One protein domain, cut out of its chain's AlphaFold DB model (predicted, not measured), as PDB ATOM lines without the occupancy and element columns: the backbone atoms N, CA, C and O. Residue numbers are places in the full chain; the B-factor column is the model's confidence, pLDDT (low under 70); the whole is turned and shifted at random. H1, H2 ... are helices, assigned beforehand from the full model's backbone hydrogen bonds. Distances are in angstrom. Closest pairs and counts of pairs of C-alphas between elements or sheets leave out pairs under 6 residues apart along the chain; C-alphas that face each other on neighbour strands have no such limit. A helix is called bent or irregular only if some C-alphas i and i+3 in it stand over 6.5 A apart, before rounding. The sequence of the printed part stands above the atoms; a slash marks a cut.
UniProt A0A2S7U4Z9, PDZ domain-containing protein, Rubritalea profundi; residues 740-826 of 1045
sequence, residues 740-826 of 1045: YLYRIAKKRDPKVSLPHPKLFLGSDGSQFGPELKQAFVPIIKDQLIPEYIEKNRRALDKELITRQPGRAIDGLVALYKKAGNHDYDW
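AT A GLANCE: This is residues 740 to 826 of the 1045 residues of the protein "PDZ domain-containing protein" of Rubritalea profundi (UniProt A0A2S7U4Z9). One long kinked helix, H3, runs through much of the length of an elongated domain; H5 folds back side by side with H3 beyond its kink, and short H4 lies across at the turn between them. Two short helices sit loosely with few contacts: H1 beside the first part of H3, near Leu 772, and H2 farther along beside H3 and near the end of H5 at Lys 818; the last residues, 819 to 826, fold back alongside H5. The printed part has 87 residues with five named helices, in the order H1, H2, H3, H4, H5, and no named strand; its class is all helix. It is only just compact, close to loose, with a radius of gyration of the C-alphas of 14.1 A, and spans 43 by 25 by 18 A.

HOW THE PARTS SIT: H1, residues 740 to 748, is close to but not clearly touching H3, residues 770 to 791; their closest C-alphas, of Tyr 742 and Leu 772, are 7.2 A apart. Their lines stand at a steep tilt of 49 degrees, the same way. H2, residues 757 to 762, is near H3, with no pair of C-alphas within 8 A. H2 is close to but not clearly touching H5, residues 807 to 818; their closest C-alphas, of Leu 761 and Lys 818, are 7.4 A apart. H3 has a kink of 45 degrees near residue 778 and is irregular, C-alphas 774 and 777 being 7.2 A apart. H3 and H5 touch, closest at the C-alphas of Ile 780 and Leu 815, 6.7 A, at a shallow tilt of 22 degrees, opposite ways. H4, residues 793 to 801, touches H5 about perpendicular, at 85 degrees; H5 touches it with residues 808 to 809 alone, and the closest C-alphas, of Leu 796 and Ala 808, are 5.5 A apart. H1 is apart from H4 and H5. Every O i to N i+4 pair is within hydrogen-bond range in H1, H2, H4 and H5; in H3 it is 13 of 18.

IN THESE COORDINATES: H1 begins at C-alpha 740, (141.188, 171.343, 180.460), and is 12.4 A long. H2 measures 8.1 A. H3 begins at C-alpha 770, (150.145, 173.148, 186.763), and measures 30.1 A. H4 measures 11.9 A. H5 measures 16.6 A and ends at C-alpha 818, (151.320, 189.627, 181.996).

THE WHOLE: The two C-alphas farthest apart, of Tyr 740 and Thr 802, are 43.3 A apart. The printed part has no cut. The links H3 to H4 and H4 to H5 are tight, H1 to H2 and H2 to H3 are short, and no link is long. The mean pLDDT of the printed part is 90.5, and no printed residue is under 70.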
ATOM      1  N   TYR A 740     141.971 172.200 181.334       95.06
ATOM      2  CA  TYR A 740     141.188 171.343 180.460       95.06
ATOM      3  C   TYR A 740     140.834 172.056 179.149       95.06
ATOM      4  O   TYR A 740     141.064 171.490 178.079       95.06
ATOM      5  N   LEU A 741     140.342 173.304 179.219       96.00
ATOM      6  CA  LEU A 741     140.060 174.137 178.049       96.00
ATOM      7  C   LEU A 741     141.320 174.344 177.204       96.00
ATOM      8  O   LEU A 741     141.256 174.183 175.989       96.00
ATOM      9  N   TYR A 742     142.455 174.675 177.825       94.44
ATOM     10  CA  TYR A 742     143.727 174.846 177.123       94.44
ATOM     11  C   TYR A 742     144.076 173.597 176.301       94.44
ATOM     12  O   TYR A 742     144.294 173.694 175.092       94.44
ATOM     13  N   ARG A 743     144.014 172.410 176.916       93.81
ATOM     14  CA  ARG A 743     144.311 171.134 176.250       93.81
ATOM     15  C   ARG A 743     143.394 170.858 175.060       93.81
ATOM     16  O   ARG A 743     143.872 170.554 173.966       93.81
ATOM     17  N   ILE A 744     142.077 170.956 175.244       95.75
ATOM     18  CA  ILE A 744     141.127 170.658 174.160       95.75
ATOM     19  C   ILE A 744     141.141 171.728 173.066       95.75
ATOM     20  O   ILE A 744     140.953 171.406 171.896       95.75
ATOM     21  N   ALA A 745     141.406 172.988 173.412       94.88
ATOM     22  CA  ALA A 745     141.482 174.056 172.432       94.88
ATOM     23  C   ALA A 745     142.746 173.925 171.576       94.88
ATOM     24  O   ALA A 745     142.666 174.100 170.365       94.88
ATOM     25  N   LYS A 746     143.875 173.500 172.162       91.81
ATOM     26  CA  LYS A 746     145.073 173.102 171.404       91.81
ATOM     27  C   LYS A 746     144.845 171.852 170.555       91.81
ATOM     28  O   LYS A 746     145.424 171.762 169.480       91.81
ATOM     29  N   LYS A 747     144.003 170.909 170.994       94.00
ATOM     30  CA  LYS A 747     143.604 169.755 170.170       94.00
ATOM     31  C   LYS A 747     142.796 170.190 168.942       94.00
ATOM     32  O   LYS A 747     143.036 169.667 167.860       94.00
ATOM     33  N   ARG A 748     141.853 171.121 169.114       94.19
ATOM     34  CA  ARG A 748     141.030 171.658 168.020       94.19
ATOM     35  C   ARG A 748     141.866 172.482 167.039       94.19
ATOM     36  O   ARG A 748     141.816 172.226 165.843       94.19
ATOM     37  N   ASP A 749     142.657 173.421 167.556       90.94
ATOM     38  CA  ASP A 749     143.421 174.382 166.759       90.94
ATOM     39  C   ASP A 749     144.916 174.374 167.150       90.94
ATOM     40  O   ASP A 749     145.404 175.313 167.790       90.94
ATOM     41  N   PRO A 750     145.703 173.347 166.755       90.25
ATOM     42  CA  PRO A 750     147.101 173.200 167.187       90.25
ATOM     43  C   PRO A 750     148.005 174.372 166.795       90.25
ATOM     44  O   PRO A 750     148.976 174.667 167.496       90.25
ATOM     45  N   LYS A 751     147.669 175.052 165.693       88.56
ATOM     46  CA  LYS A 751     148.412 176.198 165.147       88.56
ATOM     47  C   LYS A 751     148.157 177.504 165.900       88.56
ATOM     48  O   LYS A 751     148.937 178.433 165.749       88.56
ATOM     49  N   VAL A 752     147.078 177.597 166.679       87.25
ATOM     50  CA  VAL A 752     146.771 178.803 167.452       87.25
ATOM     51  C   VAL A 752     147.569 178.761 168.750       87.25
ATOM     52  O   VAL A 752     147.449 177.815 169.532       87.25
ATOM     53  N   SER A 753     148.393 179.782 168.968       85.31
ATOM     54  CA  SER A 753     149.313 179.895 170.105       85.31
ATOM     55  C   SER A 753     148.591 179.854 171.450       85.31
ATOM     56  O   SER A 753     148.860 178.988 172.283       85.31
ATOM     57  N   LEU A 754     147.576 180.708 171.615       89.38
ATOM     58  CA  LEU A 754     146.662 180.681 172.755       89.38
ATOM     59  C   LEU A 754     145.217 180.878 172.277       89.38
ATOM     60  O   LEU A 754     144.811 182.018 172.034       89.38
ATOM     61  N   PRO A 755     144.425 179.801 172.127       89.88
ATOM     62  CA  PRO A 755     142.994 179.917 171.857       89.88
ATOM     63  C   PRO A 755     142.297 180.726 172.958       89.88
ATOM     64  O   PRO A 755     142.718 180.688 174.106       89.88
ATOM     65  N   HIS A 756     141.226 181.458 172.639       92.56
ATOM     66  CA  HIS A 756     140.499 182.310 173.602       92.56
ATOM     67  C   HIS A 756     141.384 183.253 174.441       92.56
ATOM     68  O   HIS A 756     141.212 183.339 175.663       92.56
ATOM     69  N   PRO A 757     142.294 184.033 173.828       89.25
ATOM     70  CA  PRO A 757     143.301 184.795 174.567       89.25
ATOM     71  C   PRO A 757     142.682 185.801 175.546       89.25
ATOM     72  O   PRO A 757     143.241 186.061 176.604       89.25
ATOM     73  N   LYS A 758     141.486 186.334 175.252       88.56
ATOM     74  CA  LYS A 758     140.765 187.240 176.163       88.56
ATOM     75  C   LYS A 758     140.377 186.585 177.491       88.56
ATOM     76  O   LYS A 758     140.365 187.286 178.497       88.56
ATOM     77  N   LEU A 759     140.038 185.291 177.490       91.44
ATOM     78  CA  LEU A 759     139.682 184.570 178.713       91.44
ATOM     79  C   LEU A 759     140.936 184.382 179.568       91.44
ATOM     80  O   LEU A 759     140.985 184.889 180.682       91.44
ATOM     81  N   PHE A 760     141.980 183.773 179.001       91.44
ATOM     82  CA  PHE A 760     143.220 183.466 179.717       91.44
ATOM     83  C   PHE A 760     143.999 184.715 180.167       91.44
ATOM     84  O   PHE A 760     144.475 184.787 181.297       91.44
ATOM     85  N   LEU A 761     144.114 185.746 179.322       88.94
ATOM     86  CA  LEU A 761     144.808 186.985 179.699       88.94
ATOM     87  C   LEU A 761     144.006 187.816 180.713       88.94
ATOM     88  O   LEU A 761     144.595 188.597 181.463       88.94
ATOM     89  N   GLY A 762     142.678 187.661 180.746       86.12
ATOM     90  CA  GLY A 762     141.789 188.347 181.684       86.12
ATOM     91  C   GLY A 762     141.735 187.723 183.082       86.12
ATOM     92  O   GLY A 762     141.348 188.409 184.023       86.12
ATOM     93  N   SER A 763     142.129 186.457 183.225       85.56
ATOM     94  CA  SER A 763     142.091 185.709 184.487       85.56
ATOM     95  C   SER A 763     143.236 186.021 185.454       85.56
ATOM     96  O   SER A 763     144.286 186.552 185.069       85.56
ATOM     97  N   ASP A 764     143.013 185.660 186.720       80.94
ATOM     98  CA  ASP A 764     144.059 185.574 187.735       80.94
ATOM     99  C   ASP A 764     144.839 184.262 187.545       80.94
ATOM    100  O   ASP A 764     144.256 183.178 187.485       80.94
ATOM    101  N   GLY A 765     146.169 184.357 187.458       80.19
ATOM    102  CA  GLY A 765     147.054 183.205 187.288       80.19
ATOM    103  C   GLY A 765     146.981 182.202 188.444       80.19
ATOM    104  O   GLY A 765     147.366 181.046 188.267       80.19
ATOM    105  N   SER A 766     146.440 182.591 189.606       84.94
ATOM    106  CA  SER A 766     146.144 181.668 190.708       84.94
ATOM    107  C   SER A 766     145.162 180.556 190.302       84.94
ATOM    108  O   SER A 766     145.306 179.426 190.772       84.94
ATOM    109  N   GLN A 767     144.248 180.844 189.364       86.19
ATOM    110  CA  GLN A 767     143.189 179.944 188.890       86.19
ATOM    111  C   GLN A 767     143.688 178.854 187.930       86.19
ATOM    112  O   GLN A 767     142.940 177.933 187.600       86.19
ATOM    113  N   PHE A 768     144.931 178.961 187.458       92.62
ATOM    114  CA  PHE A 768     145.525 177.997 186.539       92.62
ATOM    115  C   PHE A 768     146.071 176.784 187.297       92.62
ATOM    116  O   PHE A 768     146.689 176.901 188.359       92.62
ATOM    117  N   GLY A 769     145.862 175.604 186.739       88.75
ATOM    118  CA  GLY A 769     146.526 174.376 187.131       88.75
ATOM    119  C   GLY A 769     147.980 174.320 186.643       88.75
ATOM    120  O   GLY A 769     148.483 175.266 186.025       88.75
ATOM    121  N   PRO A 770     148.702 173.237 186.980       88.31
ATOM    122  CA  PRO A 770     150.145 173.148 186.763       88.31
ATOM    123  C   PRO A 770     150.563 173.241 185.291       88.31
ATOM    124  O   PRO A 770     151.541 173.918 184.979       88.31
ATOM    125  N   GLU A 771     149.807 172.601 184.395       86.94
ATOM    126  CA  GLU A 771     150.108 172.532 182.959       86.94
ATOM    127  C   GLU A 771     150.036 173.930 182.336       86.94
ATOM    128  O   GLU A 771     150.985 174.391 181.696       86.94
ATOM    129  N   LEU A 772     148.938 174.647 182.590       88.81
ATOM    130  CA  LEU A 772     148.773 175.994 182.063       88.81
ATOM    131  C   LEU A 772     149.731 176.988 182.731       88.81
ATOM    132  O   LEU A 772     150.306 177.813 182.029       88.81
ATOM    133  N   LYS A 773     149.971 176.902 184.050       88.94
ATOM    134  CA  LYS A 773     150.943 177.775 184.744       88.94
ATOM    135  C   LYS A 773     152.335 177.694 184.123       88.94
ATOM    136  O   LYS A 773     152.961 178.733 183.916       88.94
ATOM    137  N   GLN A 774     152.798 176.485 183.810       88.62
ATOM    138  CA  GLN A 774     154.109 176.273 183.204       88.62
ATOM    139  C   GLN A 774     154.180 176.826 181.774       88.62
ATOM    140  O   GLN A 774     155.201 177.388 181.384       88.62
ATOM    141  N   ALA A 775     153.097 176.706 181.002       88.00
ATOM    142  CA  ALA A 775     153.060 177.132 179.606       88.00
ATOM    143  C   ALA A 775     152.758 178.631 179.410       88.00
ATOM    144  O   ALA A 775     153.184 179.219 178.418       88.00
ATOM    145  N   PHE A 776     152.032 179.273 180.331       89.50
ATOM    146  CA  PHE A 776     151.411 180.582 180.096       89.50
ATOM    147  C   PHE A 776     152.409 181.714 179.825       89.50
ATOM    148  O   PHE A 776     152.265 182.438 178.840       89.50
ATOM    149  N   VAL A 777     153.440 181.866 180.664       90.50
ATOM    150  CA  VAL A 777     154.458 182.916 180.476       90.50
ATOM    151  C   VAL A 777     155.292 182.680 179.207       90.50
ATOM    152  O   VAL A 777     155.419 183.634 178.435       90.50
ATOM    153  N   PRO A 778     155.807 181.461 178.931       92.56
ATOM    154  CA  PRO A 778     156.448 181.149 177.651       92.56
ATOM    155  C   PRO A 778     155.567 181.455 176.437       92.56
ATOM    156  O   PRO A 778     156.013 182.129 175.519       92.56
ATOM    157  N   ILE A 779     154.284 181.077 176.447       91.12
ATOM    158  CA  ILE A 779     153.358 181.384 175.342       91.12
ATOM    159  C   ILE A 779     153.248 182.897 175.114       91.12
ATOM    160  O   ILE A 779     153.275 183.356 173.970       91.12
ATOM    161  N   ILE A 780     153.144 183.695 176.182       91.75
ATOM    162  CA  ILE A 780     153.084 185.155 176.042       91.75
ATOM    163  C   ILE A 780     154.379 185.696 175.425       91.75
ATOM    164  O   ILE A 780     154.311 186.493 174.490       91.75
ATOM    165  N   LYS A 781     155.540 185.271 175.938       91.62
ATOM    166  CA  LYS A 781     156.858 185.772 175.518       91.62
ATOM    167  C   LYS A 781     157.241 185.333 174.110       91.62
ATOM    168  O   LYS A 781     157.631 186.172 173.302       91.62
ATOM    169  N   ASP A 782     157.088 184.050 173.823       91.69
ATOM    170  CA  ASP A 782     157.693 183.407 172.659       91.69
ATOM    171  C   ASP A 782     156.737 183.348 171.463       91.69
ATOM    172  O   ASP A 782     157.175 183.133 170.336       91.69
ATOM    173  N   GLN A 783     155.432 183.544 171.690       90.81
ATOM    174  CA  GLN A 783     154.410 183.447 170.642       90.81
ATOM    175  C   GLN A 783     153.556 184.716 170.559       90.81
ATOM    176  O   GLN A 783     153.576 185.406 169.541       90.81
ATOM    177  N   LEU A 784     152.845 185.088 171.632       92.38
ATOM    178  CA  LEU A 784     151.862 186.179 171.563       92.38
ATOM    179  C   LEU A 784     152.493 187.559 171.369       92.38
ATOM    180  O   LEU A 784     151.932 188.373 170.638       92.38
ATOM    181  N   ILE A 785     153.626 187.850 172.014       93.56
ATOM    182  CA  ILE A 785     154.348 189.113 171.810       93.56
ATOM    183  C   ILE A 785     154.840 189.226 170.355       93.56
ATOM    184  O   ILE A 785     154.491 190.222 169.715       93.56
ATOM    185  N   PRO A 786     155.556 188.237 169.783       92.62
ATOM    186  CA  PRO A 786     155.924 188.245 168.365       92.62
ATOM    187  C   PRO A 786     154.731 188.408 167.413       92.62
ATOM    188  O   PRO A 786     154.751 189.302 166.567       92.62
ATOM    189  N   GLU A 787     153.659 187.627 167.590       91.69
ATOM    190  CA  GLU A 787     152.441 187.722 166.769       91.69
ATOM    191  C   GLU A 787     151.774 189.097 166.876       91.69
ATOM    192  O   GLU A 787     151.315 189.670 165.883       91.69
ATOM    193  N   TYR A 788     151.710 189.653 168.089       93.00
ATOM    194  CA  TYR A 788     151.154 190.978 168.318       93.00
ATOM    195  C   TYR A 788     151.998 192.053 167.632       93.00
ATOM    196  O   TYR A 788     151.429 192.969 167.026       93.00
ATOM    197  N   ILE A 789     153.329 191.939 167.703       94.12
ATOM    198  CA  ILE A 789     154.260 192.843 167.027       94.12
ATOM    199  C   ILE A 789     154.062 192.772 165.516       94.12
ATOM    200  O   ILE A 789     153.897 193.816 164.895       94.12
ATOM    201  N   GLU A 790     154.017 191.577 164.930       91.94
ATOM    202  CA  GLU A 790     153.815 191.389 163.491       91.94
ATOM    203  C   GLU A 790     152.474 191.980 163.035       91.94
ATOM    204  O   GLU A 790     152.422 192.854 162.164       91.94
ATOM    205  N   LYS A 791     151.380 191.583 163.693       92.88
ATOM    206  CA  LYS A 791     150.020 192.018 163.352       92.88
ATOM    207  C   LYS A 791     149.833 193.528 163.460       92.88
ATOM    208  O   LYS A 791     149.088 194.118 162.676       92.88
ATOM    209  N   ASN A 792     150.471 194.158 164.446       94.56
ATOM    210  CA  ASN A 792     150.339 195.590 164.698       94.56
ATOM    211  C   ASN A 792     151.550 196.387 164.205       94.56
ATOM    212  O   ASN A 792     151.629 197.573 164.517       94.56
ATOM    213  N   ARG A 793     152.458 195.794 163.414       92.62
ATOM    214  CA  ARG A 793     153.782 196.366 163.120       92.62
ATOM    215  C   ARG A 793     153.722 197.799 162.618       92.62
ATOM    216  O   ARG A 793     154.315 198.680 163.219       92.62
ATOM    217  N   ARG A 794     152.906 198.058 161.590       93.06
ATOM    218  CA  ARG A 794     152.723 199.411 161.030       93.06
ATOM    219  C   ARG A 794     152.232 200.423 162.070       93.06
ATOM    220  O   ARG A 794     152.623 201.584 162.029       93.06
ATOM    221  N   ALA A 795     151.336 200.002 162.964       93.62
ATOM    222  CA  ALA A 795     150.822 200.865 164.019       93.62
ATOM    223  C   ALA A 795     151.864 201.071 165.125       93.62
ATOM    224  O   ALA A 795     152.038 202.201 165.561       93.62
ATOM    225  N   LEU A 796     152.587 200.019 165.519       94.81
ATOM    226  CA  LEU A 796     153.676 200.090 166.491       94.81
ATOM    227  C   LEU A 796     154.812 200.980 165.991       94.81
ATOM    228  O   LEU A 796     155.178 201.905 166.696       94.81
ATOM    229  N   ASP A 797     155.309 200.775 164.769       93.00
ATOM    230  CA  ASP A 797     156.355 201.617 164.175       93.00
ATOM    231  C   ASP A 797     155.910 203.084 164.147       93.00
ATOM    232  O   ASP A 797     156.656 203.969 164.554       93.00
ATOM    233  N   LYS A 798     154.662 203.358 163.744       92.69
ATOM    234  CA  LYS A 798     154.116 204.719 163.763       92.69
ATOM    235  C   LYS A 798     154.073 205.305 165.178       92.69
ATOM    236  O   LYS A 798     154.486 206.447 165.374       92.69
ATOM    237  N   GLU A 799     153.535 204.566 166.147       91.94
ATOM    238  CA  GLU A 799     153.432 205.011 167.542       91.94
ATOM    239  C   GLU A 799     154.825 205.194 168.180       91.94
ATOM    240  O   GLU A 799     155.013 206.135 168.946       91.94
ATOM    241  N   LEU A 800     155.819 204.376 167.813       91.38
ATOM    242  CA  LEU A 800     157.209 204.478 168.273       91.38
ATOM    243  C   LEU A 800     157.945 205.669 167.655       91.38
ATOM    244  O   LEU A 800     158.526 206.457 168.394       91.38
ATOM    245  N   ILE A 801     157.873 205.843 166.328       89.31
ATOM    246  CA  ILE A 801     158.503 206.965 165.606       89.31
ATOM    247  C   ILE A 801     157.971 208.299 166.124       89.31
ATOM    248  O   ILE A 801     158.734 209.226 166.357       89.31
ATOM    249  N   THR A 802     156.656 208.391 166.326       86.94
ATOM    250  CA  THR A 802     156.022 209.618 166.831       86.94
ATOM    251  C   THR A 802     156.108 209.759 168.354       86.94
ATOM    252  O   THR A 802     155.690 210.781 168.902       86.94
ATOM    253  N   ARG A 803     156.606 208.729 169.054       89.25
ATOM    254  CA  ARG A 803     156.603 208.617 170.520       89.25
ATOM    255  C   ARG A 803     155.211 208.868 171.122       89.25
ATOM    256  O   ARG A 803     155.085 209.451 172.197       89.25
ATOM    257  N   GLN A 804     154.159 208.430 170.423       87.44
ATOM    258  CA  GLN A 804     152.756 208.571 170.820       87.44
ATOM    259  C   GLN A 804     152.123 207.199 171.108       87.44
ATOM    260  O   GLN A 804     151.415 206.673 170.244       87.44
ATOM    261  N   PRO A 805     152.333 206.612 172.305       88.31
ATOM    262  CA  PRO A 805     151.675 205.373 172.698       88.31
ATOM    263  C   PRO A 805     150.160 205.469 172.544       88.31
ATOM    264  O   PRO A 805     149.499 206.350 173.100       88.31
ATOM    265  N   GLY A 806     149.627 204.561 171.741       84.94
ATOM    266  CA  GLY A 806     148.212 204.404 171.483       84.94
ATOM    267  C   GLY A 806     147.799 202.963 171.725       84.94
ATOM    268  O   GLY A 806     148.329 202.260 172.582       84.94
ATOM    269  N   ARG A 807     146.814 202.494 170.955       86.31
ATOM    270  CA  ARG A 807     146.261 201.148 171.154       86.31
ATOM    271  C   ARG A 807     147.317 200.065 170.919       86.31
ATOM    272  O   ARG A 807     147.223 199.019 171.557       86.31
ATOM    273  N   ALA A 808     148.253 200.284 169.995       92.69
ATOM    274  CA  ALA A 808     149.226 199.267 169.637       92.69
ATOM    275  C   ALA A 808     150.248 199.076 170.766       92.69
ATOM    276  O   ALA A 808     150.349 197.964 171.283       92.69
ATOM    277  N   ILE A 809     150.922 200.142 171.208       93.12
ATOM    278  CA  ILE A 809     151.896 200.079 172.306       93.12
ATOM    279  C   ILE A 809     151.223 199.653 173.616       93.12
ATOM    280  O   ILE A 809     151.724 198.738 174.264       93.12
ATOM    281  N   ASP A 810     150.062 200.217 173.975       88.81
ATOM    282  CA  ASP A 810     149.368 199.860 175.225       88.81
ATOM    283  C   ASP A 810     149.038 198.359 175.295       88.81
ATOM    284  O   ASP A 810     149.175 197.728 176.344       88.81
ATOM    285  N   GLY A 811     148.614 197.762 174.175       90.56
ATOM    286  CA  GLY A 811     148.338 196.326 174.125       90.56
ATOM    287  C   GLY A 811     149.601 195.462 174.210       90.56
ATOM    288  O   GLY A 811     149.554 194.400 174.825       90.56
ATOM    289  N   LEU A 812     150.733 195.929 173.674       94.56
ATOM    290  CA  LEU A 812     152.019 195.238 173.798       94.56
ATOM    291  C   LEU A 812     152.548 195.297 175.240       94.56
ATOM    292  O   LEU A 812     152.951 194.276 175.793       94.56
ATOM    293  N   VAL A 813     152.480 196.465 175.882       92.50
ATOM    294  CA  VAL A 813     152.851 196.637 177.298       92.50
ATOM    295  C   VAL A 813     151.988 195.763 178.204       92.50
ATOM    296  O   VAL A 813     152.508 195.130 179.120       92.50
ATOM    297  N   ALA A 814     150.689 195.637 177.917       89.50
ATOM    298  CA  ALA A 814     149.817 194.735 178.665       89.50
ATOM    299  C   ALA A 814     150.275 193.263 178.595       89.50
ATOM    300  O   ALA A 814     150.165 192.546 179.592       89.50
ATOM    301  N   LEU A 815     150.814 192.812 177.453       92.25
ATOM    302  CA  LEU A 815     151.395 191.472 177.318       92.25
ATOM    303  C   LEU A 815     152.705 191.340 178.104       92.25
ATOM    304  O   LEU A 815     152.862 190.368 178.840       92.25
ATOM    305  N   TYR A 816     153.604 192.327 178.025       92.94
ATOM    306  CA  TYR A 816     154.827 192.341 178.838       92.94
ATOM    307  C   TYR A 816     154.518 192.267 180.334       92.94
ATOM    308  O   TYR A 816     155.069 191.405 181.021       92.94
ATOM    309  N   LYS A 817     153.556 193.066 180.813       88.69
ATOM    310  CA  LYS A 817     153.093 193.047 182.207       88.69
ATOM    311  C   LYS A 817     152.598 191.657 182.611       88.69
ATOM    312  O   LYS A 817     152.963 191.147 183.666       88.69
ATOM    313  N   LYS A 818     151.805 191.000 181.757       87.19
ATOM    314  CA  LYS A 818     151.320 189.627 181.996       87.19
ATOM    315  C   LYS A 818     152.433 188.573 181.970       87.19
ATOM    316  O   LYS A 818     152.288 187.540 182.614       87.19
ATOM    317  N   ALA A 819     153.543 188.847 181.291       89.38
ATOM    318  CA  ALA A 819     154.754 188.030 181.307       89.38
ATOM    319  C   ALA A 819     155.727 188.374 182.459       89.38
ATOM    320  O   ALA A 819     156.838 187.834 182.493       89.38
ATOM    321  N   GLY A 820     155.333 189.269 183.376       88.12
ATOM    322  CA  GLY A 820     156.134 189.718 184.519       88.12
ATOM    323  C   GLY A 820     157.153 190.818 184.206       88.12
ATOM    324  O   GLY A 820     158.000 191.108 185.045       88.12
ATOM    325  N   ASN A 821     157.107 191.427 183.016       89.75
ATOM    326  CA  ASN A 821     157.968 192.549 182.643       89.75
ATOM    327  C   ASN A 821     157.225 193.887 182.813       89.75
ATOM    328  O   ASN A 821     156.282 194.181 182.080       89.75
ATOM    329  N   HIS A 822     157.699 194.702 183.755       90.94
ATOM    330  CA  HIS A 822     157.137 196.007 184.123       90.94
ATOM    331  C   HIS A 822     157.984 197.202 183.645       90.94
ATOM    332  O   HIS A 822     157.736 198.346 184.033       90.94
ATOM    333  N   ASP A 823     158.995 196.970 182.806       92.06
ATOM    334  CA  ASP A 823     159.931 198.016 182.371       92.06
ATOM    335  C   ASP A 823     159.254 199.114 181.543       92.06
ATOM    336  O   ASP A 823     159.694 200.266 181.548       92.06
ATOM    337  N   TYR A 824     158.166 198.757 180.864       93.06
ATOM    338  CA  TYR A 824     157.402 199.636 179.982       93.06
ATOM    339  C   TYR A 824     156.161 200.243 180.655       93.06
ATOM    340  O   TYR A 824     155.361 200.889 179.983       93.06
ATOM    341  N   ASP A 825     155.970 200.047 181.963       90.38
ATOM    342  CA  ASP A 825     154.856 200.668 182.684       90.38
ATOM    343  C   ASP A 825     155.012 202.201 182.717       90.38
ATOM    344  O   ASP A 825     156.121 202.744 182.787       90.38
ATOM    345  N   TRP A 826     153.881 202.914 182.695       89.44
ATOM    346  CA  TRP A 826     153.860 204.355 182.943       89.44
ATOM    347  C   TRP A 826     154.273 204.642 184.392       89.44
ATOM    348  O   TRP A 826     153.737 204.055 185.330       89.44
TER     349      TRP A 826